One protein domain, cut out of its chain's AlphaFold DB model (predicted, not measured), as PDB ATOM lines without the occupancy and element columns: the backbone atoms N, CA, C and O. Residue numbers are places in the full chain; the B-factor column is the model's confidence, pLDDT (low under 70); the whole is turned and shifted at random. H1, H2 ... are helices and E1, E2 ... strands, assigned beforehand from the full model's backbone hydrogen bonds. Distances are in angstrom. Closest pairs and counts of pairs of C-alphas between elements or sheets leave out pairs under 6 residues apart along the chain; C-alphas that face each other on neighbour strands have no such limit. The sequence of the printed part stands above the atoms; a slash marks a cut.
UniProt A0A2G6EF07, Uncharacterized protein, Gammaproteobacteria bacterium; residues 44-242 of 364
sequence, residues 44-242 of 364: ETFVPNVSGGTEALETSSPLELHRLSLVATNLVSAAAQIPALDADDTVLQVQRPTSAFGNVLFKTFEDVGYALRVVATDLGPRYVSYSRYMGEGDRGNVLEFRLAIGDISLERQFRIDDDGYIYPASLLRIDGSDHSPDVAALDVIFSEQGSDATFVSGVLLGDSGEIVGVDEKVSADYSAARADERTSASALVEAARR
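Overview. This is residues 44 to 242 of the 364 residues of an uncharacterized protein of Gammaproteobacteria bacterium (UniProt A0A2G6EF07). A twisted sheet of seven strands, E3 to E9, makes a wall, and the long helix H2, near the middle of the domain, lies slantwise over one face of it. H3 and H5 pack on H2, the small parallel sheet of E1 and E2 lies beside H3, and the short H4 is on the same face of the wall as H2. The printed part has 199 residues, with five named helices and nine named strands in the order H1, H2, E1, H3, E2, E3, E4, E5, E6, E7, H4, E8, E9, H5. The class is mixed, helices and strands; the larger sheet is branched, with parallel and antiparallel pairs. The whole is compact, with a radius of gyration of the C-alphas of 16.0 A and spans of 44 by 42 by 35 A.

Arrangement. H1, residues 55 to 58, and H2, residues 62 to 80, are close but not clearly touching; their closest C-alphas, Leu 57 and Leu 65, are 7.6 A apart. E1, residues 91 to 94, H3, residues 100 to 111, and E2, residues 115 to 118, form a strand-helix-strand unit, two parallel neighbour strands with a helix between, with a right-handed crossover; N 92 and O 115 are 2.9 A apart, within hydrogen-bond range. H3 is the hub. It touches H2 at a steep tilt of 48 degrees, the same way, with the C-alphas of Ala 72 and Leu 105 closest at 5.0 A. With its residues 100 to 103 alone it only just touches H1, with 3 pairs of C-alphas within 8 A, Ala 56 and Ala 100 closest at 5.0 A. E3, residues 128 to 137, E4, residues 140 to 149, E5, residues 152 to 160, and E6, residues 166 to 168, form a meander, each strand the antiparallel neighbour of the one before; N 131 and O 146 are 2.9 A apart, N 145 and O 156 2.9 A, N 159 and O 167 2.8 A. E3 bends by 57 degrees at residue 134. E4 lies on one side of E5, E6 and E7, residues 172 to 175, on the other side; N 155 and O 173 are 2.9 A apart. H4, residues 188 to 191, stands between E7 and E8, residues 198 to 205, in a second right-handed strand-helix-strand unit; N 204 and O 172 are 2.8 A apart. E8 and E9, residues 210 to 218, form a hairpin, with N 201 and O 215 at 2.9 A. H2 is on this sheet over E4 and E5, at a height of 8.2 A, only just slantwise to the strands at 31 degrees to E5 on the local plane; the closest C-alphas of H2 and E5 are those of Leu 75 and Leu 154, 6.6 A apart. H3 only grazes it with residues 101 to 106. H5, residues 233 to 242, touches residues 73 to 80 of H2 at a shallow tilt of 23 degrees, the same way, Thr 73 and Ala 233 having the closest C-alphas at 5.3 A. In H2, H3 and H5 every O i to N i+4 pair is within hydrogen-bond range; H1 and H4 are too short for one.

Along the chain. H1 begins at C-alpha 55, (16.321, -36.535, 15.845). H2 is 26.0 A long, H3 16.5 A and H5 14.3 A. E3 measures 26.9 A, E4 29.4 A, E5 26.6 A, E8 22.6 A and E9 23.5 A; E1, E2, E6, E7, H1 and H4 are shorter. H5 ends at C-alpha 242, (5.817, -65.192, 37.808).

Size, cuts and confidence. The C-alphas of Leu 123 and Asp 221, the two farthest apart, are 46.2 A from each other. The printed part has no cut. The long links are E7 to H4, residues 176 to 187, and E9 to H5, residues 219 to 232. The mean pLDDT of the printed part is 86.5; residues 178 to 181, 213, 215 and 218 to 229 are under 70.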
ATOM      1  N   GLU A  44      19.111 -46.658  16.816       92.50
ATOM      2  CA  GLU A  44      18.048 -47.312  16.054       92.50
ATOM      3  C   GLU A  44      17.290 -48.356  16.886       92.50
ATOM      4  O   GLU A  44      16.089 -48.537  16.697       92.50
ATOM      5  N   THR A  45      17.952 -49.008  17.848       90.94
ATOM      6  CA  THR A  45      17.317 -49.976  18.758       90.94
ATOM      7  C   THR A  45      16.277 -49.319  19.670       90.94
ATOM      8  O   THR A  45      15.373 -49.995  20.154       90.94
ATOM      9  N   PHE A  46      16.369 -48.004  19.878       92.88
ATOM     10  CA  PHE A  46      15.456 -47.236  20.724       92.88
ATOM     11  C   PHE A  46      14.337 -46.542  19.949       92.88
ATOM     12  O   PHE A  46      13.607 -45.749  20.538       92.88
ATOM     13  N   VAL A  47      14.200 -46.799  18.645       93.88
ATOM     14  CA  VAL A  47      13.115 -46.247  17.828       93.88
ATOM     15  C   VAL A  47      11.846 -47.080  18.060       93.88
ATOM     16  O   VAL A  47      11.835 -48.256  17.699       93.88
ATOM     17  N   PRO A  48      10.768 -46.506  18.634       93.00
ATOM     18  CA  PRO A  48       9.478 -47.186  18.731       93.00
ATOM     19  C   PRO A  48       8.919 -47.527  17.349       93.00
ATOM     20  O   PRO A  48       8.995 -46.711  16.424       93.00
ATOM     21  N   ASN A  49       8.280 -48.690  17.233       92.38
ATOM     22  CA  ASN A  49       7.576 -49.116  16.023       92.38
ATOM     23  C   ASN A  49       6.454 -48.135  15.676       92.38
ATOM     24  O   ASN A  49       6.228 -47.792  14.512       92.38
ATOM     25  N   VAL A  50       5.756 -47.656  16.705       82.06
ATOM     26  CA  VAL A  50       4.667 -46.706  16.580       82.06
ATOM     27  C   VAL A  50       5.154 -45.354  17.096       82.06
ATOM     28  O   VAL A  50       5.188 -45.108  18.294       82.06
ATOM     29  N   SER A  51       5.471 -44.437  16.176       70.19
ATOM     30  CA  SER A  51       5.721 -43.000  16.423       70.19
ATOM     31  C   SER A  51       7.128 -42.518  16.796       70.19
ATOM     32  O   SER A  51       7.246 -41.389  17.259       70.19
ATOM     33  N   GLY A  52       8.198 -43.263  16.519       72.44
ATOM     34  CA  GLY A  52       9.556 -42.788  16.813       72.44
ATOM     35  C   GLY A  52       9.945 -41.451  16.160       72.44
ATOM     36  O   GLY A  52       9.782 -41.255  14.954       72.44
ATOM     37  N   GLY A  53      10.479 -40.531  16.968       83.12
ATOM     38  CA  GLY A  53      11.171 -39.326  16.512       83.12
ATOM     39  C   GLY A  53      12.681 -39.535  16.617       83.12
ATOM     40  O   GLY A  53      13.204 -39.600  17.728       83.12
ATOM     41  N   THR A  54      13.379 -39.646  15.485       90.44
ATOM     42  CA  THR A  54      14.796 -40.063  15.460       90.44
ATOM     43  C   THR A  54      15.771 -38.953  15.850       90.44
ATOM     44  O   THR A  54      16.797 -39.239  16.452       90.44
ATOM     45  N   GLU A  55      15.428 -37.685  15.617       93.75
ATOM     46  CA  GLU A  55      16.321 -36.535  15.845       93.75
ATOM     47  C   GLU A  55      16.890 -36.476  17.277       93.75
ATOM     48  O   GLU A  55      18.089 -36.277  17.487       93.75
ATOM     49  N   ALA A  56      16.045 -36.704  18.288       93.19
ATOM     50  CA  ALA A  56      16.481 -36.695  19.685       93.19
ATOM     51  C   ALA A  56      17.359 -37.911  20.045       93.19
ATOM     52  O   ALA A  56      18.186 -37.827  20.953       93.19
ATOM     53  N   LEU A  57      17.184 -39.037  19.349       94.56
ATOM     54  CA  LEU A  57      17.989 -40.245  19.536       94.56
ATOM     55  C   LEU A  57      19.362 -40.097  18.869       94.56
ATOM     56  O   LEU A  57      20.375 -40.350  19.512       94.56
ATOM     57  N   GLU A  58      19.396 -39.613  17.625       94.38
ATOM     58  CA  GLU A  58      20.616 -39.392  16.832       94.38
ATOM     59  C   GLU A  58      21.589 -38.414  17.507       94.38
ATOM     60  O   GLU A  58      22.808 -38.550  17.398       94.38
ATOM     61  N   THR A  59      21.055 -37.424  18.224       94.69
ATOM     62  CA  THR A  59      21.845 -36.412  18.942       94.69
ATOM     63  C   THR A  59      22.269 -36.845  20.346       94.69
ATOM     64  O   THR A  59      23.091 -36.176  20.976       94.69
ATOM     65  N   SER A  60      21.740 -37.963  20.850       94.75
ATOM     66  CA  SER A  60      22.066 -38.479  22.178       94.75
ATOM     67  C   SER A  60      23.306 -39.367  22.143       94.75
ATOM     68  O   SER A  60      23.486 -40.200  21.260       94.75
ATOM     69  N   SER A  61      24.172 -39.224  23.148       93.12
ATOM     70  CA  SER A  61      25.319 -40.127  23.282       93.12
ATOM     71  C   SER A  61      24.861 -41.559  23.618       93.12
ATOM     72  O   SER A  61      23.878 -41.712  24.350       93.12
ATOM     73  N   PRO A  62      25.595 -42.608  23.197       90.50
ATOM     74  CA  PRO A  62      25.271 -43.992  23.556       90.50
ATOM     75  C   PRO A  62      25.165 -44.224  25.070       90.50
ATOM     76  O   PRO A  62      24.284 -44.945  25.530       90.50
ATOM     77  N   LEU A  63      26.023 -43.561  25.854       90.12
ATOM     78  CA  LEU A  63      25.990 -43.636  27.315       90.12
ATOM     79  C   LEU A  63      24.693 -43.048  27.887       90.12
ATOM     80  O   LEU A  63      24.102 -43.630  28.791       90.12
ATOM     81  N   GLU A  64      24.227 -41.917  27.354       93.38
ATOM     82  CA  GLU A  64      22.958 -41.322  27.786       93.38
ATOM     83  C   GLU A  64      21.773 -42.219  27.422       93.38
ATOM     84  O   GLU A  64      20.922 -42.470  28.271       93.38
ATOM     85  N   LEU A  65      21.736 -42.765  26.202       93.69
ATOM     86  CA  LEU A  65      20.683 -43.698  25.785       93.69
ATOM     87  C   LEU A  65      20.639 -44.943  26.676       93.69
ATOM     88  O   LEU A  65      19.561 -45.375  27.080       93.69
ATOM     89  N   HIS A  66      21.804 -45.468  27.061       91.31
ATOM     90  CA  HIS A  66      21.881 -46.576  28.002       91.31
ATOM     91  C   HIS A  66      21.293 -46.211  29.374       91.31
ATOM     92  O   HIS A  66      20.442 -46.940  29.882       91.31
ATOM     93  N   ARG A  67      21.650 -45.057  29.952       93.94
ATOM     94  CA  ARG A  67      21.061 -44.600  31.226       93.94
ATOM     95  C   ARG A  67      19.547 -44.453  31.136       93.94
ATOM     96  O   ARG A  67      18.825 -44.918  32.014       93.94
ATOM     97  N   LEU A  68      19.067 -43.833  30.058       95.81
ATOM     98  CA  LEU A  68      17.638 -43.666  29.810       95.81
ATOM     99  C   LEU A  68      16.927 -45.016  29.683       95.81
ATOM    100  O   LEU A  68      15.809 -45.137  30.172       95.81
ATOM    101  N   SER A  69      17.573 -46.030  29.098       94.50
ATOM    102  CA  SER A  69      17.008 -47.383  28.998       94.50
ATOM    103  C   SER A  69      16.862 -48.063  30.356       94.50
ATOM    104  O   SER A  69      15.849 -48.716  30.593       94.50
ATOM    105  N   LEU A  70      17.809 -47.860  31.278       93.94
ATOM    106  CA  LEU A  70      17.722 -48.402  32.637       93.94
ATOM    107  C   LEU A  70      16.573 -47.744  33.409       93.94
ATOM    108  O   LEU A  70      15.751 -48.426  34.016       93.94
ATOM    109  N   VAL A  71      16.463 -46.417  33.319       96.69
ATOM    110  CA  VAL A  71      15.372 -45.663  33.952       96.69
ATOM    111  C   VAL A  71      14.012 -46.046  33.367       96.69
ATOM    112  O   VAL A  71      13.079 -46.316  34.119       96.69
ATOM    113  N   ALA A  72      13.890 -46.105  32.038       96.56
ATOM    114  CA  ALA A  72      12.658 -46.516  31.371       96.56
ATOM    115  C   ALA A  72      12.260 -47.942  31.767       96.56
ATOM    116  O   ALA A  72      11.114 -48.169  32.141       96.56
ATOM    117  N   THR A  73      13.212 -48.877  31.769       94.75
ATOM    118  CA  THR A  73      12.983 -50.264  32.196       94.75
ATOM    119  C   THR A  73      12.487 -50.331  33.637       94.75
ATOM    120  O   THR A  73      11.521 -51.038  33.913       94.75
ATOM    121  N   ASN A  74      13.079 -49.558  34.551       95.19
ATOM    122  CA  ASN A  74      12.644 -49.501  35.948       95.19
ATOM    123  C   ASN A  74      11.189 -49.027  36.086       95.19
ATOM    124  O   ASN A  74      10.375 -49.692  36.720       95.19
ATOM    125  N   LEU A  75      10.843 -47.906  35.446       96.25
ATOM    126  CA  LEU A  75       9.501 -47.328  35.539       96.25
ATOM    127  C   LEU A  75       8.444 -48.191  34.834       96.25
ATOM    128  O   LEU A  75       7.363 -48.405  35.375       96.25
ATOM    129  N   VAL A  76       8.745 -48.708  33.640       95.44
ATOM    130  CA  VAL A  76       7.800 -49.526  32.863       95.44
ATOM    131  C   VAL A  76       7.589 -50.889  33.512       95.44
ATOM    132  O   VAL A  76       6.454 -51.350  33.577       95.44
ATOM    133  N   SER A  77       8.640 -51.523  34.036       92.25
ATOM    134  CA  SER A  77       8.489 -52.821  34.706       92.25
ATOM    135  C   SER A  77       7.674 -52.722  35.998       92.25
ATOM    136  O   SER A  77       6.909 -53.632  36.311       92.25
ATOM    137  N   ALA A  78       7.756 -51.601  36.716       92.00
ATOM    138  CA  ALA A  78       6.858 -51.317  37.831       92.00
ATOM    139  C   ALA A  78       5.418 -51.024  37.378       92.00
ATOM    140  O   ALA A  78       4.475 -51.504  37.998       92.00
ATOM    141  N   ALA A  79       5.219 -50.298  36.273       92.38
ATOM    142  CA  ALA A  79       3.883 -50.060  35.722       92.38
ATOM    143  C   ALA A  79       3.208 -51.356  35.232       92.38
ATOM    144  O   ALA A  79       2.019 -51.556  35.469       92.38
ATOM    145  N   ALA A  80       3.970 -52.263  34.616       90.31
ATOM    146  CA  ALA A  80       3.503 -53.578  34.166       90.31
ATOM    147  C   ALA A  80       3.113 -54.508  35.322       90.31
ATOM    148  O   ALA A  80       2.346 -55.453  35.149       90.31
ATOM    149  N   GLN A  81       3.609 -54.203  36.515       87.75
ATOM    150  CA  GLN A  81       3.179 -54.792  37.767       87.75
ATOM    151  C   GLN A  81       1.932 -54.091  38.339       87.75
ATOM    152  O   GLN A  81       1.588 -54.293  39.490       87.75
ATOM    153  N   ILE A  82       1.176 -53.270  37.632       88.31
ATOM    154  CA  ILE A  82      -0.082 -52.757  38.195       88.31
ATOM    155  C   ILE A  82      -1.223 -53.489  37.495       88.31
ATOM    156  O   ILE A  82      -1.334 -53.353  36.282       88.31
ATOM    157  N   PRO A  83      -2.079 -54.260  38.204       85.19
ATOM    158  CA  PRO A  83      -3.150 -55.030  37.558       85.19
ATOM    159  C   PRO A  83      -4.061 -54.166  36.679       85.19
ATOM    160  O   PRO A  83      -4.448 -54.557  35.584       85.19
ATOM    161  N   ALA A  84      -4.336 -52.934  37.116       86.00
ATOM    162  CA  ALA A  84      -5.111 -51.968  36.343       86.00
ATOM    163  C   ALA A  84      -4.423 -51.513  35.041       86.00
ATOM    164  O   ALA A  84      -5.070 -50.840  34.241       86.00
ATOM    165  N   LEU A  85      -3.142 -51.825  34.844       90.56
ATOM    166  CA  LEU A  85      -2.314 -51.494  33.687       90.56
ATOM    167  C   LEU A  85      -1.798 -52.747  32.974       90.56
ATOM    168  O   LEU A  85      -0.794 -52.660  32.278       90.56
ATOM    169  N   ASP A  86      -2.434 -53.905  33.131       86.25
ATOM    170  CA  ASP A  86      -1.974 -55.122  32.466       86.25
ATOM    171  C   ASP A  86      -1.873 -54.934  30.935       86.25
ATOM    172  O   ASP A  86      -2.789 -54.396  30.302       86.25
ATOM    173  N   ALA A  87      -0.734 -55.329  30.356       88.06
ATOM    174  CA  ALA A  87      -0.400 -55.079  28.955       88.06
ATOM    175  C   ALA A  87      -1.324 -55.799  27.959       88.06
ATOM    176  O   ALA A  87      -1.550 -55.267  26.871       88.06
ATOM    177  N   ASP A  88      -1.900 -56.947  28.333       83.06
ATOM    178  CA  ASP A  88      -2.755 -57.737  27.436       83.06
ATOM    179  C   ASP A  88      -4.107 -57.047  27.191       83.06
ATOM    180  O   ASP A  88      -4.693 -57.159  26.112       83.06
ATOM    181  N   ASP A  89      -4.575 -56.280  28.179       84.69
ATOM    182  CA  ASP A  89      -5.893 -55.638  28.182       84.69
ATOM    183  C   ASP A  89      -5.814 -54.103  28.065       84.69
ATOM    184  O   ASP A  89      -6.836 -53.404  28.082       84.69
ATOM    185  N   THR A  90      -4.607 -53.544  27.921       91.06
ATOM    186  CA  THR A  90      -4.383 -52.092  27.936       91.06
ATOM    187  C   THR A  90      -3.773 -51.578  26.635       91.06
ATOM    188  O   THR A  90      -2.630 -51.865  26.290       91.06
ATOM    189  N   VAL A  91      -4.508 -50.686  25.964       95.06
ATOM    190  CA  VAL A  91      -3.966 -49.844  24.889       95.06
ATOM    191  C   VAL A  91      -3.569 -48.487  25.462       95.06
ATOM    192  O   VAL A  91      -4.431 -47.684  25.836       95.06
ATOM    193  N   LEU A  92      -2.268 -48.216  25.499       96.62
ATOM    194  CA  LEU A  92      -1.720 -46.948  25.968       96.62
ATOM    195  C   LEU A  92      -1.866 -45.871  24.896       96.62
ATOM    196  O   LEU A  92      -1.606 -46.092  23.712       96.62
ATOM    197  N   GLN A  93      -2.281 -44.678  25.309       96.12
ATOM    198  CA  GLN A  93      -2.399 -43.523  24.428       96.12
ATOM    199  C   GLN A  93      -1.171 -42.636  24.597       96.12
ATOM    200  O   GLN A  93      -0.878 -42.186  25.701       96.12
ATOM    201  N   VAL A  94      -0.464 -42.363  23.507       96.38
ATOM    202  CA  VAL A  94       0.800 -41.618  23.536       96.38
ATOM    203  C   VAL A  94       0.764 -40.453  22.553       96.38
ATOM    204  O   VAL A  94       0.146 -40.538  21.493       96.38
ATOM    205  N   GLN A  95       1.450 -39.361  22.873       94.81
ATOM    206  CA  GLN A  95       1.834 -38.374  21.858       94.81
ATOM    207  C   GLN A  95       3.161 -38.779  21.222       94.81
ATOM    208  O   GLN A  95       3.936 -39.518  21.820       94.81
ATOM    209  N   ARG A  96       3.456 -38.261  20.026       94.19
ATOM    210  CA  ARG A  96       4.768 -38.474  19.401       94.19
ATOM    211  C   ARG A  96       5.874 -37.944  20.336       94.19
ATOM    212  O   ARG A  96       5.822 -36.765  20.692       94.19
ATOM    213  N   PRO A  97       6.863 -38.766  20.732       94.62
ATOM    214  CA  PRO A  97       7.928 -38.330  21.622       94.62
ATOM    215  C   PRO A  97       8.820 -37.291  20.935       94.62
ATOM    216  O   PRO A  97       9.199 -37.438  19.774       94.62
ATOM    217  N   THR A  98       9.181 -36.245  21.675       94.31
ATOM    218  CA  THR A  98      10.091 -35.175  21.224       94.31
ATOM    219  C   THR A  98      11.452 -35.226  21.919       94.31
ATOM    220  O   THR A  98      12.323 -34.409  21.640       94.31
ATOM    221  N   SER A  99      11.648 -36.182  22.829       96.12
ATOM    222  CA  SER A  99      12.873 -36.352  23.611       96.12
ATOM    223  C   SER A  99      13.424 -37.769  23.468       96.12
ATOM    224  O   SER A  99      12.683 -38.705  23.156       96.12
ATOM    225  N   ALA A 100      14.719 -37.946  23.739       96.38
ATOM    226  CA  ALA A 100      15.340 -39.268  23.766       96.38
ATOM    227  C   ALA A 100      14.679 -40.171  24.816       96.38
ATOM    228  O   ALA A 100      14.361 -41.318  24.525       96.38
ATOM    229  N   PHE A 101      14.382 -39.624  26.004       97.19
ATOM    230  CA  PHE A 101      13.713 -40.375  27.067       97.19
ATOM    231  C   PHE A 101      12.334 -40.874  26.633       97.19
ATOM    232  O   PHE A 101      12.038 -42.043  26.829       97.19
ATOM    233  N   GLY A 102      11.527 -40.034  25.980       96.88
ATOM    234  CA  GLY A 102      10.219 -40.446  25.471       96.88
ATOM    235  C   GLY A 102      10.285 -41.573  24.444       96.88
ATOM    236  O   GLY A 102       9.472 -42.490  24.491       96.88
ATOM    237  N   ASN A 103      11.261 -41.526  23.532       97.00
ATOM    238  CA  ASN A 103      11.464 -42.598  22.555       97.00
ATOM    239  C   ASN A 103      11.865 -43.908  23.241       97.00
ATOM    240  O   ASN A 103      11.225 -44.930  23.019       97.00
ATOM    241  N   VAL A 104      12.870 -43.858  24.121       96.44
ATOM    242  CA  VAL A 104      13.324 -45.031  24.879       96.44
ATOM    243  C   VAL A 104      12.178 -45.613  25.711       96.44
ATOM    244  O   VAL A 104      11.933 -46.811  25.652       96.44
ATOM    245  N   LEU A 105      11.418 -44.765  26.406       96.94
ATOM    246  CA  LEU A 105      10.270 -45.155  27.222       96.94
ATOM    247  C   LEU A 105       9.191 -45.882  26.410       96.94
ATOM    248  O   LEU A 105       8.722 -46.941  26.819       96.94
ATOM    249  N   PHE A 106       8.795 -45.341  25.256       96.62
ATOM    250  CA  PHE A 106       7.776 -45.974  24.415       96.62
ATOM    251  C   PHE A 106       8.271 -47.265  23.775       96.62
ATOM    252  O   PHE A 106       7.510 -48.225  23.711       96.62
ATOM    253  N   LYS A 107       9.549 -47.330  23.392       95.75
ATOM    254  CA  LYS A 107      10.156 -48.583  22.952       95.75
ATOM    255  C   LYS A 107      10.112 -49.638  24.061       95.75
ATOM    256  O   LYS A 107       9.740 -50.772  23.796       95.75
ATOM    257  N   THR A 108      10.408 -49.259  25.305       95.50
ATOM    258  CA  THR A 108      10.310 -50.165  26.459       95.50
ATOM    259  C   THR A 108       8.875 -50.644  26.704       95.50
ATOM    260  O   THR A 108       8.684 -51.816  27.007       95.50
ATOM    261  N   PHE A 109       7.856 -49.794  26.535       96.00
ATOM    262  CA  PHE A 109       6.458 -50.243  26.603       96.00
ATOM    263  C   PHE A 109       6.121 -51.277  25.520       96.00
ATOM    264  O   PHE A 109       5.495 -52.288  25.830       96.00
ATOM    265  N   GLU A 110       6.552 -51.055  24.273       94.38
ATOM    266  CA  GLU A 110       6.369 -52.033  23.190       94.38
ATOM    267  C   GLU A 110       7.087 -53.355  23.493       94.38
ATOM    268  O   GLU A 110       6.514 -54.420  23.279       94.38
ATOM    269  N   ASP A 111       8.304 -53.299  24.046       92.19
ATOM    270  CA  ASP A 111       9.090 -54.487  24.415       92.19
ATOM    271  C   ASP A 111       8.457 -55.310  25.539       92.19
ATOM    272  O   ASP A 111       8.650 -56.521  25.609       92.19
ATOM    273  N   VAL A 112       7.690 -54.656  26.409       91.06
ATOM    274  CA  VAL A 112       6.900 -55.298  27.468       91.06
ATOM    275  C   VAL A 112       5.544 -55.811  26.947       91.06
ATOM    276  O   VAL A 112       4.837 -56.524  27.653       91.06
ATOM    277  N   GLY A 113       5.191 -55.506  25.694       91.56
ATOM    278  CA  GLY A 113       3.999 -56.029  25.023       91.56
ATOM    279  C   GLY A 113       2.796 -55.087  25.011       91.56
ATOM    280  O   GLY A 113       1.727 -55.479  24.547       91.56
ATOM    281  N   TYR A 114       2.935 -53.839  25.468       94.44
ATOM    282  CA  TYR A 114       1.832 -52.882  25.397       94.44
ATOM    283  C   TYR A 114       1.503 -52.496  23.958       94.44
ATOM    284  O   TYR A 114       2.369 -52.112  23.168       94.44
ATOM    285  N   ALA A 115       0.210 -52.460  23.651       94.25
ATOM    286  CA  ALA A 115      -0.275 -51.824  22.440       94.25
ATOM    287  C   ALA A 115      -0.254 -50.294  22.599       94.25
ATOM    288  O   ALA A 115      -0.890 -49.741  23.499       94.25
ATOM    289  N   LEU A 116       0.434 -49.593  21.695       95.75
ATOM    290  CA  LEU A 116       0.491 -48.130  21.684       95.75
ATOM    291  C   LEU A 116      -0.433 -47.534  20.617       95.75
ATOM    292  O   LEU A 116      -0.457 -47.963  19.463       95.75
ATOM    293  N   ARG A 117      -1.159 -46.474  20.984       95.06
ATOM    294  CA  ARG A 117      -1.984 -45.673  20.076       95.06
ATOM    295  C   ARG A 117      -1.572 -44.211  20.128       95.06
ATOM    296  O   ARG A 117      -1.725 -43.548  21.151       95.06
ATOM    297  N   VAL A 118      -1.140 -43.680  18.989       94.81
ATOM    298  CA  VAL A 118      -0.807 -42.257  18.867       94.81
ATOM    299  C   VAL A 118      -2.076 -41.415  18.890       94.81
ATOM    300  O   VAL A 118      -3.010 -41.661  18.125       94.81
ATOM    301  N   VAL A 119      -2.089 -40.394  19.737       94.88
ATOM    302  CA  VAL A 119      -3.182 -39.431  19.876       94.88
ATOM    303  C   VAL A 119      -2.635 -38.005  19.790       94.88
ATOM    304  O   VAL A 119      -1.464 -37.754  20.061       94.88
ATOM    305  N   ALA A 120      -3.475 -37.057  19.370       91.19
ATOM    306  CA  ALA A 120      -3.071 -35.652  19.239       91.19
ATOM    307  C   ALA A 120      -3.034 -34.907  20.586       91.19
ATOM    308  O   ALA A 120      -2.366 -33.887  20.712       91.19
ATOM    309  N   THR A 121      -3.788 -35.388  21.574       90.12
ATOM    310  CA  THR A 121      -3.905 -34.806  22.912       90.12
ATOM    311  C   THR A 121      -4.333 -35.892  23.900       90.12
ATOM    312  O   THR A 121      -4.546 -37.032  23.487       90.12
ATOM    313  N   ASP A 122      -4.445 -35.551  25.177       88.88
ATOM    314  CA  ASP A 122      -4.966 -36.452  26.202       88.88
ATOM    315  C   ASP A 122      -6.431 -36.816  25.901       88.88
ATOM    316  O   ASP A 122      -7.295 -35.942  25.804       88.88
ATOM    317  N   LEU A 123      -6.693 -38.111  25.694       82.94
ATOM    318  CA  LEU A 123      -8.025 -38.657  25.419       82.94
ATOM    319  C   LEU A 123      -8.501 -39.617  26.526       82.94
ATOM    320  O   LEU A 123      -9.380 -40.448  26.271       82.94
ATOM    321  N   GLY A 124      -7.952 -39.519  27.744       85.38
ATOM    322  CA  GLY A 124      -8.537 -40.122  28.942       85.38
ATOM    323  C   GLY A 124      -7.629 -41.099  29.707       85.38
ATOM    324  O   GLY A 124      -6.416 -40.930  29.757       85.38
ATOM    325  N   PRO A 125      -8.194 -42.156  30.323       88.62
ATOM    326  CA  PRO A 125      -7.597 -42.839  31.481       88.62
ATOM    327  C   PRO A 125      -6.346 -43.680  31.185       88.62
ATOM    328  O   PRO A 125      -5.753 -44.242  32.098       88.62
ATOM    329  N   ARG A 126      -5.953 -43.816  29.913       94.19
ATOM    330  CA  ARG A 126      -4.761 -44.569  29.475       94.19
ATOM    331  C   ARG A 126      -3.732 -43.677  28.791       94.19
ATOM    332  O   ARG A 126      -2.893 -44.169  28.039       94.19
ATOM    333  N   TYR A 127      -3.841 -42.367  28.984       97.00
ATOM    334  CA  TYR A 127      -2.894 -41.414  28.438       97.00
ATOM    335  C   TYR A 127      -1.574 -41.456  29.201       97.00
ATOM    336  O   TYR A 127      -1.552 -41.346  30.426       97.00
ATOM    337  N   VAL A 128      -0.479 -41.625  28.461       97.19
ATOM    338  CA  VAL A 128       0.873 -41.678  29.007       97.19
ATOM    339  C   VAL A 128       1.477 -40.285  28.980       97.19
ATOM    340  O   VAL A 128       1.621 -39.672  27.917       97.19
ATOM    341  N   SER A 129       1.892 -39.805  30.147       96.56
ATOM    342  CA  SER A 129       2.656 -38.576  30.284       96.56
ATOM    343  C   SER A 129       4.008 -38.800  30.957       96.56
ATOM    344  O   SER A 129       4.225 -39.674  31.792       96.56
ATOM    345  N   TYR A 130       4.931 -38.012  30.437       97.38
ATOM    346  CA  TYR A 130       6.361 -37.965  30.635       97.38
ATOM    347  C   TYR A 130       6.982 -36.768  31.329       97.38
ATOM    348  O   TYR A 130       6.731 -35.657  30.857       97.38
ATOM    349  N   SER A 131       7.872 -36.911  32.309       97.00
ATOM    350  CA  SER A 131       8.787 -35.798  32.602       97.00
ATOM    351  C   SER A 131      10.130 -36.232  33.173       97.00
ATOM    352  O   SER A 131      10.271 -37.306  33.755       97.00
ATOM    353  N   ARG A 132      11.121 -35.364  32.959       96.25
ATOM    354  CA  ARG A 132      12.468 -35.443  33.519       96.25
ATOM    355  C   ARG A 132      12.809 -34.072  34.085       96.25
ATOM    356  O   ARG A 132      12.805 -33.094  33.336       96.25
ATOM    357  N   TYR A 133      13.137 -34.015  35.368       94.88
ATOM    358  CA  TYR A 133      13.571 -32.804  36.056       94.88
ATOM    359  C   TYR A 133      14.971 -32.995  36.626       94.88
ATOM    360  O   TYR A 133      15.365 -34.096  36.999       94.88
ATOM    361  N   MET A 134      15.740 -31.914  36.669       93.50
ATOM    362  CA  MET A 134      17.020 -31.882  37.368       93.50
ATOM    363  C   MET A 134      16.830 -31.073  38.645       93.50
ATOM    364  O   MET A 134      16.344 -29.943  38.587       93.50
ATOM    365  N   GLY A 135      17.198 -31.664  39.774       88.88
ATOM    366  CA  GLY A 135      17.095 -31.058  41.095       88.88
ATOM    367  C   GLY A 135      18.387 -31.203  41.888       88.88
ATOM    368  O   GLY A 135      19.347 -31.834  41.444       88.88
ATOM    369  N   GLU A 136      18.390 -30.624  43.080       87.19
ATOM    370  CA  GLU A 136      19.450 -30.775  44.073       87.19
ATOM    371  C   GLU A 136      18.861 -31.514  45.277       87.19
ATOM    372  O   GLU A 136      17.829 -31.111  45.814       87.19
ATOM    373  N   GLY A 137      19.478 -32.629  45.657       78.00
ATOM    374  CA  GLY A 137      19.145 -33.390  46.856       78.00
ATOM    375  C   GLY A 137      20.285 -33.351  47.871       78.00
ATOM    376  O   GLY A 137      21.366 -32.829  47.604       78.00
ATOM    377  N   ASP A 138      20.082 -33.989  49.025       75.38
ATOM    378  CA  ASP A 138      21.045 -33.990  50.142       75.38
ATOM    379  C   ASP A 138      22.437 -34.540  49.776       75.38
ATOM    380  O   ASP A 138      23.420 -34.303  50.478       75.38
ATOM    381  N   ARG A 139      22.528 -35.298  48.677       71.06
ATOM    382  CA  ARG A 139      23.760 -35.918  48.163       71.06
ATOM    383  C   ARG A 139      24.228 -35.325  46.828       71.06
ATOM    384  O   ARG A 139      25.040 -35.944  46.144       71.06
ATOM    385  N   GLY A 140      23.726 -34.146  46.458       83.56
ATOM    386  CA  GLY A 140      24.078 -33.430  45.232       83.56
ATOM    387  C   GLY A 140      22.990 -33.485  44.160       83.56
ATOM    388  O   GLY A 140      21.815 -33.694  44.451       83.56
ATOM    389  N   ASN A 141      23.386 -33.273  42.905       90.50
ATOM    390  CA  ASN A 141      22.449 -33.212  41.784       90.50
ATOM    391  C   ASN A 141      21.743 -34.555  41.566       90.50
ATOM    392  O   ASN A 141      22.387 -35.603  41.468       90.50
ATOM    393  N   VAL A 142      20.421 -34.499  41.427       94.88
ATOM    394  CA  VAL A 142      19.563 -35.648  41.132       94.88
ATOM    395  C   VAL A 142      18.759 -35.404  39.861       94.88
ATOM    396  O   VAL A 142      18.400 -34.275  39.521       94.88
ATOM    397  N   LEU A 143      18.482 -36.484  39.143       96.44
ATOM    398  CA  LEU A 143      17.558 -36.523  38.023       96.44
ATOM    399  C   LEU A 143      16.280 -37.203  38.485       96.44
ATOM    400  O   LEU A 143      16.288 -38.388  38.801       96.44
ATOM    401  N   GLU A 144      15.187 -36.463  38.512       97.12
ATOM    402  CA  GLU A 144      13.868 -36.998  38.805       97.12
ATOM    403  C   GLU A 144      13.175 -37.374  37.503       97.12
ATOM    404  O   GLU A 144      13.097 -36.571  36.569       97.12
ATOM    405  N   PHE A 145      12.675 -38.600  37.436       98.12
ATOM    406  CA  PHE A 145      11.870 -39.075  36.327       98.12
ATOM    407  C   PHE A 145      10.484 -39.418  36.832       98.12
ATOM    408  O   PHE A 145      10.334 -40.105  37.843       98.12
ATOM    409  N   ARG A 146       9.480 -38.960  36.088       98.00
ATOM    410  CA  ARG A 146       8.081 -39.250  36.360       98.00
ATOM    411  C   ARG A 146       7.406 -39.802  35.114       98.00
ATOM    412  O   ARG A 146       7.506 -39.223  34.028       98.00
ATOM    413  N   LEU A 147       6.700 -40.902  35.311       97.94
ATOM    414  CA  LEU A 147       5.814 -41.554  34.361       97.94
ATOM    415  C   LEU A 147       4.402 -41.503  34.946       97.94
ATOM    416  O   LEU A 147       4.211 -41.887  36.092       97.94
ATOM    417  N   ALA A 148       3.411 -41.058  34.185       97.12
ATOM    418  CA  ALA A 148       2.015 -41.183  34.587       97.12
ATOM    419  C   ALA A 148       1.180 -41.816  33.476       97.12
ATOM    420  O   ALA A 148       1.399 -41.527  32.299       97.12
ATOM    421  N   ILE A 149       0.246 -42.684  33.857       96.56
ATOM    422  CA  ILE A 149      -0.683 -43.384  32.970       96.56
ATOM    423  C   ILE A 149      -2.087 -43.205  33.547       96.56
ATOM    424  O   ILE A 149      -2.479 -43.906  34.481       96.56
ATOM    425  N   GLY A 150      -2.835 -42.245  33.001       94.12
ATOM    426  CA  GLY A 150      -4.084 -41.796  33.618       94.12
ATOM    427  C   GLY A 150      -3.840 -41.283  35.038       94.12
ATOM    428  O   GLY A 150      -3.029 -40.380  35.234       94.12
ATOM    429  N   ASP A 151      -4.519 -41.890  36.012       92.19
ATOM    430  CA  ASP A 151      -4.445 -41.499  37.425       92.19
ATOM    431  C   ASP A 151      -3.249 -42.116  38.170       92.19
ATOM    432  O   ASP A 151      -2.906 -41.666  39.260       92.19
ATOM    433  N   ILE A 152      -2.582 -43.114  37.579       93.56
ATOM    434  CA  ILE A 152      -1.423 -43.774  38.187       93.56
ATOM    435  C   ILE A 152      -0.162 -42.984  37.849       93.56
ATOM    436  O   ILE A 152       0.117 -42.747  36.671       93.56
ATOM    437  N   SER A 153       0.650 -42.638  38.850       95.44
ATOM    438  CA  SER A 153       1.979 -42.064  38.616       95.44
ATOM    439  C   SER A 153       3.096 -42.793  39.340       95.44
ATOM    440  O   SER A 153       2.967 -43.153  40.502       95.44
ATOM    441  N   LEU A 154       4.209 -42.963  38.631       96.12
ATOM    442  CA  LEU A 154       5.460 -43.525  39.106       96.12
ATOM    443  C   LEU A 154       6.536 -42.445  39.059       96.12
ATOM    444  O   LEU A 154       6.698 -41.768  38.040       96.12
ATOM    445  N   GLU A 155       7.284 -42.292  40.142       96.75
ATOM    446  CA  GLU A 155       8.322 -41.272  40.257       96.75
ATOM    447  C   GLU A 155       9.556 -41.825  40.954       96.75
ATOM    448  O   GLU A 155       9.462 -42.557  41.942       96.75
ATOM    449  N   ARG A 156      10.735 -41.468  40.439       96.44
ATOM    450  CA  ARG A 156      11.994 -41.845  41.074       96.44
ATOM    451  C   ARG A 156      13.118 -40.874  40.762       96.44
ATOM    452  O   ARG A 156      13.242 -40.378  39.641       96.44
ATOM    453  N   GLN A 157      13.963 -40.645  41.758       96.56
ATOM    454  CA  GLN A 157      15.183 -39.863  41.629       96.56
ATOM    455  C   GLN A 157      16.380 -40.772  41.380       96.56
ATOM    456  O   GLN A 157      16.495 -41.852  41.960       96.56
ATOM    457  N   PHE A 158      17.300 -40.296  40.550       96.19
ATOM    458  CA  PHE A 158      18.522 -40.985  40.175       96.19
ATOM    459  C   PHE A 158      19.723 -40.058  40.299       96.19
ATOM    460  O   PHE A 158      19.621 -38.847  40.108       96.19
ATOM    461  N   ARG A 159      20.886 -40.639  40.566       94.62
ATOM    462  CA  ARG A 159      22.174 -39.949  40.577       94.62
ATOM    463  C   ARG A 159      23.085 -40.576  39.536       94.62
ATOM    464  O   ARG A 159      23.080 -41.793  39.368       94.62
ATOM    465  N   ILE A 160      23.868 -39.737  38.870       93.19
ATOM    466  CA  ILE A 160      24.954 -40.180  38.000       93.19
ATOM    467  C   ILE A 160      26.256 -40.089  38.801       93.19
ATOM    468  O   ILE A 160      26.484 -39.077  39.465       93.19
ATOM    469  N   ASP A 161      27.060 -41.147  38.802       89.88
ATOM    470  CA  ASP A 161      28.375 -41.145  39.451       89.88
ATOM    471  C   ASP A 161      29.485 -40.582  38.541       89.88
ATOM    472  O   ASP A 161      29.236 -40.156  37.408       89.88
ATOM    473  N   ASP A 162      30.715 -40.559  39.053       87.62
ATOM    474  CA  ASP A 162      31.872 -39.995  38.346       87.62
ATOM    475  C   ASP A 162      32.267 -40.814  37.101       87.62
ATOM    476  O   ASP A 162      32.774 -40.258  36.120       87.62
ATOM    477  N   ASP A 163      31.986 -42.119  37.104       85.62
ATOM    478  CA  ASP A 163      32.232 -43.023  35.976       85.62
ATOM    479  C   ASP A 163      31.133 -42.938  34.907       85.62
ATOM    480  O   ASP A 163      31.327 -43.311  33.741       85.62
ATOM    481  N   GLY A 164      30.006 -42.328  35.270       88.62
ATOM    482  CA  GLY A 164      28.877 -42.066  34.408       88.62
ATOM    483  C   GLY A 164      27.797 -43.143  34.460       88.62
ATOM    484  O   GLY A 164      26.972 -43.181  33.546       88.62
ATOM    485  N   TYR A 165      27.761 -43.990  35.477       90.62
ATOM    486  CA  TYR A 165      26.661 -44.913  35.730       90.62
ATOM    487  C   TYR A 165      25.510 -44.210  36.441       90.62
ATOM    488  O   TYR A 165      25.704 -43.182  37.091       90.62
ATOM    489  N   ILE A 166      24.294 -44.733  36.283       93.56
ATOM    490  CA  ILE A 166      23.086 -44.151  36.876       93.56
ATOM    491  C   ILE A 166      22.528 -45.074  37.952       93.56
ATOM    492  O   ILE A 166      22.339 -46.261  37.715       93.56
ATOM    493  N   TYR A 167      22.230 -44.531  39.128       94.00
ATOM    494  CA  TYR A 167      21.723 -45.305  40.259       94.00
ATOM    495  C   TYR A 167      20.503 -44.652  40.894       94.00
ATOM    496  O   TYR A 167      20.443 -43.420  40.956       94.00
ATOM    497  N   PRO A 168      19.556 -45.447  41.419       95.31
ATOM    498  CA  PRO A 168      18.484 -44.934  42.254       95.31
ATOM    499  C   PRO A 168      19.005 -44.110  43.438       95.31
ATOM    500  O   PRO A 168      19.843 -44.555  44.222       95.31
ATOM    501  N   ALA A 169      18.479 -42.900  43.581       94.00
ATOM    502  CA  ALA A 169      18.724 -42.010  44.711       94.00
ATOM    503  C   ALA A 169      17.532 -41.956  45.684       94.00
ATOM    504  O   ALA A 169      17.697 -41.505  46.816       94.00
ATOM    505  N   SER A 170      16.359 -42.445  45.266       93.69
ATOM    506  CA  SER A 170      15.145 -42.553  46.081       93.69
ATOM    507  C   SER A 170      14.470 -43.920  45.925       93.69
ATOM    508  O   SER A 170      14.747 -44.668  44.981       93.69
ATOM    509  N   LEU A 171      13.531 -44.210  46.829       94.38
ATOM    510  CA  LEU A 171      12.519 -45.245  46.608       94.38
ATOM    511  C   LEU A 171      11.682 -44.901  45.368       94.38
ATOM    512  O   LEU A 171      11.543 -43.724  45.018       94.38
ATOM    513  N   LEU A 172      11.141 -45.927  44.715       95.06
ATOM    514  CA  LEU A 172      10.159 -45.760  43.652       95.06
ATOM    515  C   LEU A 172       8.818 -45.367  44.275       95.06
ATOM    516  O   LEU A 172       8.227 -46.159  45.005       95.06
ATOM    517  N   ARG A 173       8.338 -44.157  43.996       94.50
ATOM    518  CA  ARG A 173       7.043 -43.678  44.479       94.50
ATOM    519  C   ARG A 173       5.938 -44.070  43.506       94.50
ATOM    520  O   ARG A 173       6.106 -43.858  42.307       94.50
ATOM    521  N   ILE A 174       4.838 -44.620  44.017       93.19
ATOM    522  CA  ILE A 174       3.651 -44.999  43.236       93.19
ATOM    523  C   ILE A 174       2.426 -44.328  43.857       93.19
ATOM    524  O   ILE A 174       2.137 -44.558  45.029       93.19
ATOM    525  N   ASP A 175       1.712 -43.518  43.081       92.12
ATOM    526  CA  ASP A 175       0.455 -42.866  43.475       92.12
ATOM    527  C   ASP A 175      -0.698 -43.324  42.564       92.12
ATOM    528  O   ASP A 175      -0.463 -43.660  41.397       92.12
ATOM    529  N   GLY A 176      -1.940 -43.283  43.063       87.31
ATOM    530  CA  GLY A 176      -3.151 -43.492  42.258       87.31
ATOM    531  C   GLY A 176      -3.493 -44.956  41.978       87.31
ATOM    532  O   GLY A 176      -4.328 -45.251  41.123       87.31
ATOM    533  N   SER A 177      -2.852 -45.890  42.683       74.50
ATOM    534  CA  SER A 177      -3.221 -47.304  42.668       74.50
ATOM    535  C   SER A 177      -3.959 -47.635  43.960       74.50
ATOM    536  O   SER A 177      -3.324 -47.867  44.988       74.50
ATOM    537  N   ASP A 178      -5.292 -47.692  43.907       65.25
ATOM    538  CA  ASP A 178      -6.128 -47.926  45.094       65.25
ATOM    539  C   ASP A 178      -5.732 -49.206  45.853       65.25
ATOM    540  O   ASP A 178      -5.952 -49.304  47.056       65.25
ATOM    541  N   HIS A 179      -5.180 -50.201  45.152       54.16
ATOM    542  CA  HIS A 179      -4.738 -51.485  45.696       54.16
ATOM    543  C   HIS A 179      -3.543 -51.986  44.870       54.16
ATOM    544  O   HIS A 179      -3.731 -52.568  43.801       54.16
ATOM    545  N   SER A 180      -2.309 -51.774  45.329       57.28
ATOM    546  CA  SER A 180      -1.157 -52.464  44.734       57.28
ATOM    547  C   SER A 180      -0.321 -53.141  45.813       57.28
ATOM    548  O   SER A 180       0.733 -52.628  46.186       57.28
ATOM    549  N   PRO A 181      -0.798 -54.274  46.367       58.59
ATOM    550  CA  PRO A 181       0.094 -55.121  47.128       58.59
ATOM    551  C   PRO A 181       1.139 -55.672  46.144       58.59
ATOM    552  O   PRO A 181       0.813 -56.119  45.042       58.59
ATOM    553  N   ASP A 182       2.403 -55.547  46.530       71.69
ATOM    554  CA  ASP A 182       3.541 -56.237  45.921       71.69
ATOM    555  C   ASP A 182       3.961 -55.754  44.522       71.69
ATOM    556  O   ASP A 182       4.194 -56.536  43.596       71.69
ATOM    557  N   VAL A 183       4.098 -54.436  44.328       82.62
ATOM    558  CA  VAL A 183       4.988 -53.918  43.269       82.62
ATOM    559  C   VAL A 183       6.423 -53.970  43.779       82.62
ATOM    560  O   VAL A 183       6.753 -53.364  44.798       82.62
ATOM    561  N   ALA A 184       7.295 -54.659  43.051       85.81
ATOM    562  CA  ALA A 184       8.728 -54.635  43.285       85.81
ATOM    563  C   ALA A 184       9.395 -53.570  42.406       85.81
ATOM    564  O   ALA A 184       9.077 -53.420  41.227       85.81
ATOM    565  N   ALA A 185      10.390 -52.874  42.957       85.88
ATOM    566  CA  ALA A 185      11.178 -51.896  42.208       85.88
ATOM    567  C   ALA A 185      12.065 -52.534  41.116       85.88
ATOM    568  O   ALA A 185      12.475 -51.841  40.198       85.88
ATOM    569  N   LEU A 186      12.365 -53.840  41.202       86.56
ATOM    570  CA  LEU A 186      13.169 -54.599  40.223       86.56
ATOM    571  C   LEU A 186      14.534 -53.964  39.884       86.56
ATOM    572  O   LEU A 186      14.977 -53.936  38.738       86.56
ATOM    573  N   ASP A 187      15.249 -53.496  40.907       90.31
ATOM    574  CA  ASP A 187      16.489 -52.721  40.734       90.31
ATOM    575  C   ASP A 187      17.741 -53.533  40.346       90.31
ATOM    576  O   ASP A 187      18.857 -53.012  40.394       90.31
ATOM    577  N   VAL A 188      17.588 -54.806  39.966       87.31
ATOM    578  CA  VAL A 188      18.710 -55.684  39.577       87.31
ATOM    579  C   VAL A 188      19.475 -55.147  38.359       87.31
ATOM    580  O   VAL A 188      20.700 -55.234  38.307       87.31
ATOM    581  N   ILE A 189      18.790 -54.454  37.447       88.44
ATOM    582  CA  ILE A 189      19.413 -53.817  36.274       88.44
ATOM    583  C   ILE A 189      20.472 -52.774  36.634       88.44
ATOM    584  O   ILE A 189      21.385 -52.522  35.850       88.44
ATOM    585  N   PHE A 190      20.372 -52.155  37.814       89.94
ATOM    586  CA  PHE A 190      21.346 -51.154  38.240       89.94
ATOM    587  C   PHE A 190      22.602 -51.801  38.817       89.94
ATOM    588  O   PHE A 190      23.680 -51.229  38.662       89.94
ATOM    589  N   SER A 191      22.487 -52.994  39.413       85.38
ATOM    590  CA  SER A 191      23.643 -53.777  39.870       85.38
ATOM    591  C   SER A 191      24.447 -54.411  38.731       85.38
ATOM    592  O   SER A 191      25.612 -54.736  38.916       85.38
ATOM    593  N   GLU A 192      23.870 -54.544  37.534       84.31
ATOM    594  CA  GLU A 192      24.543 -55.108  36.350       84.31
ATOM    595  C   GLU A 192      25.472 -54.106  35.633       84.31
ATOM    596  O   GLU A 192      26.111 -54.431  34.629       84.31
ATOM    597  N   GLN A 193      25.568 -52.872  36.138       83.88
ATOM    598  CA  GLN A 193      26.402 -51.819  35.555       83.88
ATOM    599  C   GLN A 193      27.907 -52.012  35.815       83.88
ATOM    600  O   GLN A 193      28.713 -51.426  35.091       83.88
ATOM    601  N   GLY A 194      28.284 -52.862  36.782       74.25
ATOM    602  CA  GLY A 194      29.678 -53.229  37.059       74.25
ATOM    603  C   GLY A 194      30.474 -52.178  37.840       74.25
ATOM    604  O   GLY A 194      31.659 -52.004  37.576       74.25
ATOM    605  N   SER A 195      29.828 -51.452  38.760       77.69
ATOM    606  CA  SER A 195      30.513 -50.595  39.746       77.69
ATOM    607  C   SER A 195      30.253 -51.089  41.173       77.69
ATOM    608  O   SER A 195      29.328 -51.868  41.383       77.69
ATOM    609  N   ASP A 196      31.005 -50.578  42.150       78.56
ATOM    610  CA  ASP A 196      30.814 -50.851  43.585       78.56
ATOM    611  C   ASP A 196      29.817 -49.881  44.263       78.56
ATOM    612  O   ASP A 196      29.796 -49.730  45.490       78.56
ATOM    613  N   ALA A 197      29.011 -49.147  43.488       83.38
ATOM    614  CA  ALA A 197      28.092 -48.156  44.040       83.38
ATOM    615  C   ALA A 197      26.983 -48.806  44.885       83.38
ATOM    616  O   ALA A 197      26.343 -49.776  44.472       83.38
ATOM    617  N   THR A 198      26.693 -48.213  46.046       86.69
ATOM    618  CA  THR A 198      25.498 -48.549  46.829       86.69
ATOM    619  C   THR A 198      24.339 -47.628  46.473       86.69
ATOM    620  O   THR A 198      24.516 -46.433  46.203       86.69
ATOM    621  N   PHE A 199      23.135 -48.191  46.444       89.75
ATOM    622  CA  PHE A 199      21.923 -47.453  46.121       89.75
ATOM    623  C   PHE A 199      20.711 -47.988  46.879       89.75
ATOM    624  O   PHE A 199      20.677 -49.126  47.349       89.75
ATOM    625  N   VAL A 200      19.699 -47.132  47.003       87.75
ATOM    626  CA  VAL A 200      18.461 -47.464  47.705       87.75
ATOM    627  C   VAL A 200      17.494 -48.188  46.768       87.75
ATOM    628  O   VAL A 200      17.183 -47.706  45.677       87.75
ATOM    629  N   SER A 201      17.003 -49.342  47.208       89.25
ATOM    630  CA  SER A 201      15.999 -50.150  46.518       89.25
ATOM    631  C   SER A 201      14.734 -50.218  47.361       89.25
ATOM    632  O   SER A 201      14.809 -50.317  48.581       89.25
ATOM    633  N   GLY A 202      13.573 -50.183  46.714       88.88
ATOM    634  CA  GLY A 202      12.275 -50.330  47.374       88.88
ATOM    635  C   GLY A 202      11.207 -49.402  46.809       88.88
ATOM    636  O   GLY A 202      11.482 -48.556  45.951       88.88
ATOM    637  N   VAL A 203       9.984 -49.580  47.299       90.25
ATOM    638  CA  VAL A 203       8.782 -48.889  46.825       90.25
ATOM    639  C   VAL A 203       8.144 -48.094  47.963       90.25
ATOM    640  O   VAL A 203       8.110 -48.543  49.107       90.25
ATOM    641  N   LEU A 204       7.653 -46.900  47.640       89.75
ATOM    642  CA  LEU A 204       6.860 -46.035  48.504       89.75
ATOM    643  C   LEU A 204       5.472 -45.861  47.877       89.75
ATOM    644  O   LEU A 204       5.341 -45.250  46.817       89.75
ATOM    645  N   LEU A 205       4.437 -46.373  48.536       86.75
ATOM    646  CA  LEU A 205       3.047 -46.179  48.135       86.75
ATOM    647  C   LEU A 205       2.586 -44.810  48.637       86.75
ATOM    648  O   LEU A 205       2.482 -44.584  49.840       86.75
ATOM    649  N   GLY A 206       2.364 -43.867  47.728       78.75
ATOM    650  CA  GLY A 206       2.144 -42.465  48.070       78.75
ATOM    651  C   GLY A 206       0.827 -42.191  48.793       78.75
ATOM    652  O   GLY A 206       0.803 -41.360  49.700       78.75
ATOM    653  N   ASP A 207      -0.234 -42.938  48.476       75.12
ATOM    654  CA  ASP A 207      -1.557 -42.744  49.086       75.12
ATOM    655  C   ASP A 207      -1.615 -43.225  50.549       75.12
ATOM    656  O   ASP A 207      -2.332 -42.652  51.372       75.12
ATOM    657  N   SER A 208      -0.834 -44.252  50.900       74.88
ATOM    658  CA  SER A 208      -0.754 -44.799  52.263       74.88
ATOM    659  C   SER A 208       0.485 -44.338  53.038       74.88
ATOM    660  O   SER A 208       0.515 -44.438  54.266       74.88
ATOM    661  N   GLY A 209       1.515 -43.850  52.342       78.06
ATOM    662  CA  GLY A 209       2.859 -43.643  52.888       78.06
ATOM    663  C   GLY A 209       3.574 -44.950  53.252       78.06
ATOM    664  O   GLY A 209       4.593 -44.916  53.944       78.06
ATOM    665  N   GLU A 210       3.034 -46.099  52.837       82.12
ATOM    666  CA  GLU A 210       3.588 -47.413  53.138       82.12
ATOM    667  C   GLU A 210       4.857 -47.669  52.327       82.12
ATOM    668  O   GLU A 210       4.974 -47.307  51.157       82.12
ATOM    669  N   ILE A 211       5.819 -48.312  52.976       78.31
ATOM    670  CA  ILE A 211       7.128 -48.609  52.419       78.31
ATOM    671  C   ILE A 211       7.250 -50.126  52.261       78.31
ATOM    672  O   ILE A 211       7.169 -50.855  53.250       78.31
ATOM    673  N   VAL A 212       7.496 -50.590  51.036       76.44
ATOM    674  CA  VAL A 212       7.572 -52.015  50.680       76.44
ATOM    675  C   VAL A 212       8.970 -52.354  50.162       76.44
ATOM    676  O   VAL A 212       9.512 -51.672  49.289       76.44
ATOM    677  N   GLY A 213       9.562 -53.427  50.700       64.00
ATOM    678  CA  GLY A 213      10.790 -54.026  50.165       64.00
ATOM    679  C   GLY A 213      12.014 -53.107  50.177       64.00
ATOM    680  O   GLY A 213      12.733 -53.044  49.179       64.00
ATOM    681  N   VAL A 214      12.240 -52.370  51.273       74.31
ATOM    682  CA  VAL A 214      13.423 -51.505  51.391       74.31
ATOM    683  C   VAL A 214      14.667 -52.318  51.661       74.31
ATOM    684  O   VAL A 214      14.751 -53.024  52.665       74.31
ATOM    685  N   ASP A 215      15.643 -52.141  50.782       68.06
ATOM    686  CA  ASP A 215      16.966 -52.724  50.910       68.06
ATOM    687  C   ASP A 215      18.030 -51.742  50.406       68.06
ATOM    688  O   ASP A 215      17.795 -50.956  49.480       68.06
ATOM    689  N   GLU A 216      19.209 -51.781  51.018       70.12
ATOM    690  CA  GLU A 216      20.388 -51.113  50.476       70.12
ATOM    691  C   GLU A 216      21.118 -52.121  49.597       70.12
ATOM    692  O   GLU A 216      21.692 -53.098  50.078       70.12
ATOM    693  N   LYS A 217      21.091 -51.891  48.285       73.44
ATOM    694  CA  LYS A 217      21.750 -52.781  47.338       73.44
ATOM    695  C   LYS A 217      23.155 -52.290  47.067       73.44
ATOM    696  O   LYS A 217      23.381 -51.116  46.770       73.44
ATOM    697  N   VAL A 218      24.095 -53.221  47.143       66.31
ATOM    698  CA  VAL A 218      25.457 -53.033  46.655       66.31
ATOM    699  C   VAL A 218      25.464 -53.515  45.214       66.31
ATOM    700  O   VAL A 218      25.113 -54.666  44.947       66.31
ATOM    701  N   SER A 219      25.821 -52.634  44.282       62.03
ATOM    702  CA  SER A 219      26.147 -53.062  42.929       62.03
ATOM    703  C   SER A 219      27.328 -54.023  43.042       62.03
ATOM    704  O   SER A 219      28.366 -53.687  43.608       62.03
ATOM    705  N   ALA A 220      27.114 -55.272  42.647       55.22
ATOM    706  CA  ALA A 220      28.157 -56.273  42.740       55.22
ATOM    707  C   ALA A 220      29.217 -55.982  41.671       55.22
ATOM    708  O   ALA A 220      28.878 -55.578  40.557       55.22
ATOM    709  N   ASP A 221      30.480 -56.253  42.011       44.75
ATOM    710  CA  ASP A 221      31.650 -56.270  41.121       44.75
ATOM    711  C   ASP A 221      31.529 -57.449  40.127       44.75
ATOM    712  O   ASP A 221      32.378 -58.335  40.017       44.75
ATOM    713  N   TYR A 222      30.375 -57.553  39.462       44.62
ATOM    714  CA  TYR A 222      30.237 -58.357  38.270       44.62
ATOM    715  C   TYR A 222      31.097 -57.668  37.230       44.62
ATOM    716  O   TYR A 222      30.883 -56.496  36.914       44.62
ATOM    717  N   SER A 223      32.052 -58.415  36.673       45.06
ATOM    718  CA  SER A 223      32.620 -58.115  35.364       45.06
ATOM    719  C   SER A 223      31.460 -57.699  34.476       45.06
ATOM    720  O   SER A 223      30.631 -58.571  34.216       45.06
ATOM    721  N   ALA A 224      31.357 -56.395  34.163       53.16
ATOM    722  CA  ALA A 224      30.193 -55.768  33.540       53.16
ATOM    723  C   ALA A 224      29.546 -56.782  32.606       53.16
ATOM    724  O   ALA A 224      30.182 -57.140  31.609       53.16
ATOM    725  N   ALA A 225      28.390 -57.335  33.009       52.12
ATOM    726  CA  ALA A 225      27.773 -58.426  32.266       52.12
ATOM    727  C   ALA A 225      27.772 -57.992  30.807       52.12
ATOM    728  O   ALA A 225      27.453 -56.818  30.520       52.12
ATOM    729  N   ARG A 226      28.250 -58.869  29.911       56.53
ATOM    730  CA  ARG A 226      28.315 -58.499  28.496       56.53
ATOM    731  C   ARG A 226      26.927 -58.002  28.095       56.53
ATOM    732  O   ARG A 226      25.931 -58.419  28.678       56.53
ATOM    733  N   ALA A 227      26.841 -57.046  27.175       59.59
ATOM    734  CA  ALA A 227      25.566 -56.390  26.881       59.59
ATOM    735  C   ALA A 227      24.430 -57.382  26.529       59.59
ATOM    736  O   ALA A 227      23.267 -57.060  26.748       59.59
ATOM    737  N   ASP A 228      24.776 -58.574  26.031       60.97
ATOM    738  CA  ASP A 228      23.911 -59.718  25.721       60.97
ATOM    739  C   ASP A 228      23.518 -60.600  26.924       60.97
ATOM    740  O   ASP A 228      22.559 -61.358  26.821       60.97
ATOM    741  N   GLU A 229      24.201 -60.492  28.063       66.38
ATOM    742  CA  GLU A 229      23.909 -61.216  29.315       66.38
ATOM    743  C   GLU A 229      23.065 -60.388  30.304       66.38
ATOM    744  O   GLU A 229      22.699 -60.879  31.371       66.38
ATOM    745  N   ARG A 230      22.772 -59.123  29.978       74.44
ATOM    746  CA  ARG A 230      22.003 -58.217  30.844       74.44
ATOM    747  C   ARG A 230      20.521 -58.548  30.831       74.44
ATOM    748  O   ARG A 230      19.955 -58.899  29.794       74.44
ATOM    749  N   THR A 231      19.871 -58.353  31.973       80.81
ATOM    750  CA  THR A 231      18.443 -58.636  32.099       80.81
ATOM    751  C   THR A 231      17.635 -57.623  31.283       80.81
ATOM    752  O   THR A 231      17.719 -56.412  31.498       80.81
ATOM    753  N   SER A 232      16.836 -58.106  30.327       78.94
ATOM    754  CA  SER A 232      15.962 -57.252  29.515       78.94
ATOM    755  C   SER A 232      14.736 -56.773  30.305       78.94
ATOM    756  O   SER A 232      14.317 -57.392  31.283       78.94
ATOM    757  N   ALA A 233      14.099 -55.694  29.837       75.88
ATOM    758  CA  ALA A 233      12.848 -55.209  30.424       75.88
ATOM    759  C   ALA A 233      11.737 -56.269  30.408       75.88
ATOM    760  O   ALA A 233      11.041 -56.441  31.406       75.88
ATOM    761  N   SER A 234      11.607 -57.007  29.303       74.44
ATOM    762  CA  SER A 234      10.653 -58.111  29.192       74.44
ATOM    763  C   SER A 234      10.951 -59.218  30.203       74.44
ATOM    764  O   SER A 234      10.048 -59.637  30.916       74.44
ATOM    765  N   ALA A 235      12.215 -59.625  30.361       82.06
ATOM    766  CA  ALA A 235      12.598 -60.662  31.318       82.06
ATOM    767  C   ALA A 235      12.282 -60.271  32.772       82.06
ATOM    768  O   ALA A 235      11.820 -61.110  33.545       82.06
ATOM    769  N   LEU A 236      12.475 -58.999  33.141       81.81
ATOM    770  CA  LEU A 236      12.097 -58.488  34.465       81.81
ATOM    771  C   LEU A 236      10.591 -58.527  34.697       81.81
ATOM    772  O   LEU A 236      10.148 -58.930  35.771       81.81
ATOM    773  N   VAL A 237       9.811 -58.095  33.704       75.88
ATOM    774  CA  VAL A 237       8.349 -58.112  33.801       75.88
ATOM    775  C   VAL A 237       7.846 -59.543  33.915       75.88
ATOM    776  O   VAL A 237       7.036 -59.822  34.795       75.88
ATOM    777  N   GLU A 238       8.376 -60.462  33.113       78.25
ATOM    778  CA  GLU A 238       8.034 -61.883  33.195       78.25
ATOM    779  C   GLU A 238       8.424 -62.502  34.544       78.25
ATOM    780  O   GLU A 238       7.660 -63.266  35.134       78.25
ATOM    781  N   ALA A 239       9.581 -62.135  35.101       79.81
ATOM    782  CA  ALA A 239       9.967 -62.550  36.449       79.81
ATOM    783  C   ALA A 239       8.994 -62.023  37.521       79.81
ATOM    784  O   ALA A 239       8.591 -62.776  38.407       79.81
ATOM    785  N   ALA A 240       8.569 -60.761  37.426       76.88
ATOM    786  CA  ALA A 240       7.622 -60.174  38.371       76.88
ATOM    787  C   ALA A 240       6.204 -60.754  38.236       76.88
ATOM    788  O   ALA A 240       5.541 -61.007  39.243       76.88
ATOM    789  N   ARG A 241       5.753 -61.024  37.003       74.44
ATOM    790  CA  ARG A 241       4.501 -61.743  36.722       74.44
ATOM    791  C   ARG A 241       4.523 -63.128  37.358       74.44
ATOM    792  O   ARG A 241       3.604 -63.459  38.105       74.44
ATOM    793  N   ARG A 242       5.606 -63.891  37.151       75.31
ATOM    794  CA  ARG A 242       5.817 -65.192  37.808       75.31
ATOM    795  C   ARG A 242       5.699 -65.100  39.320       75.31
ATOM    796  O   ARG A 242       4.931 -65.856  39.906       75.31
TER     797      ARG A 242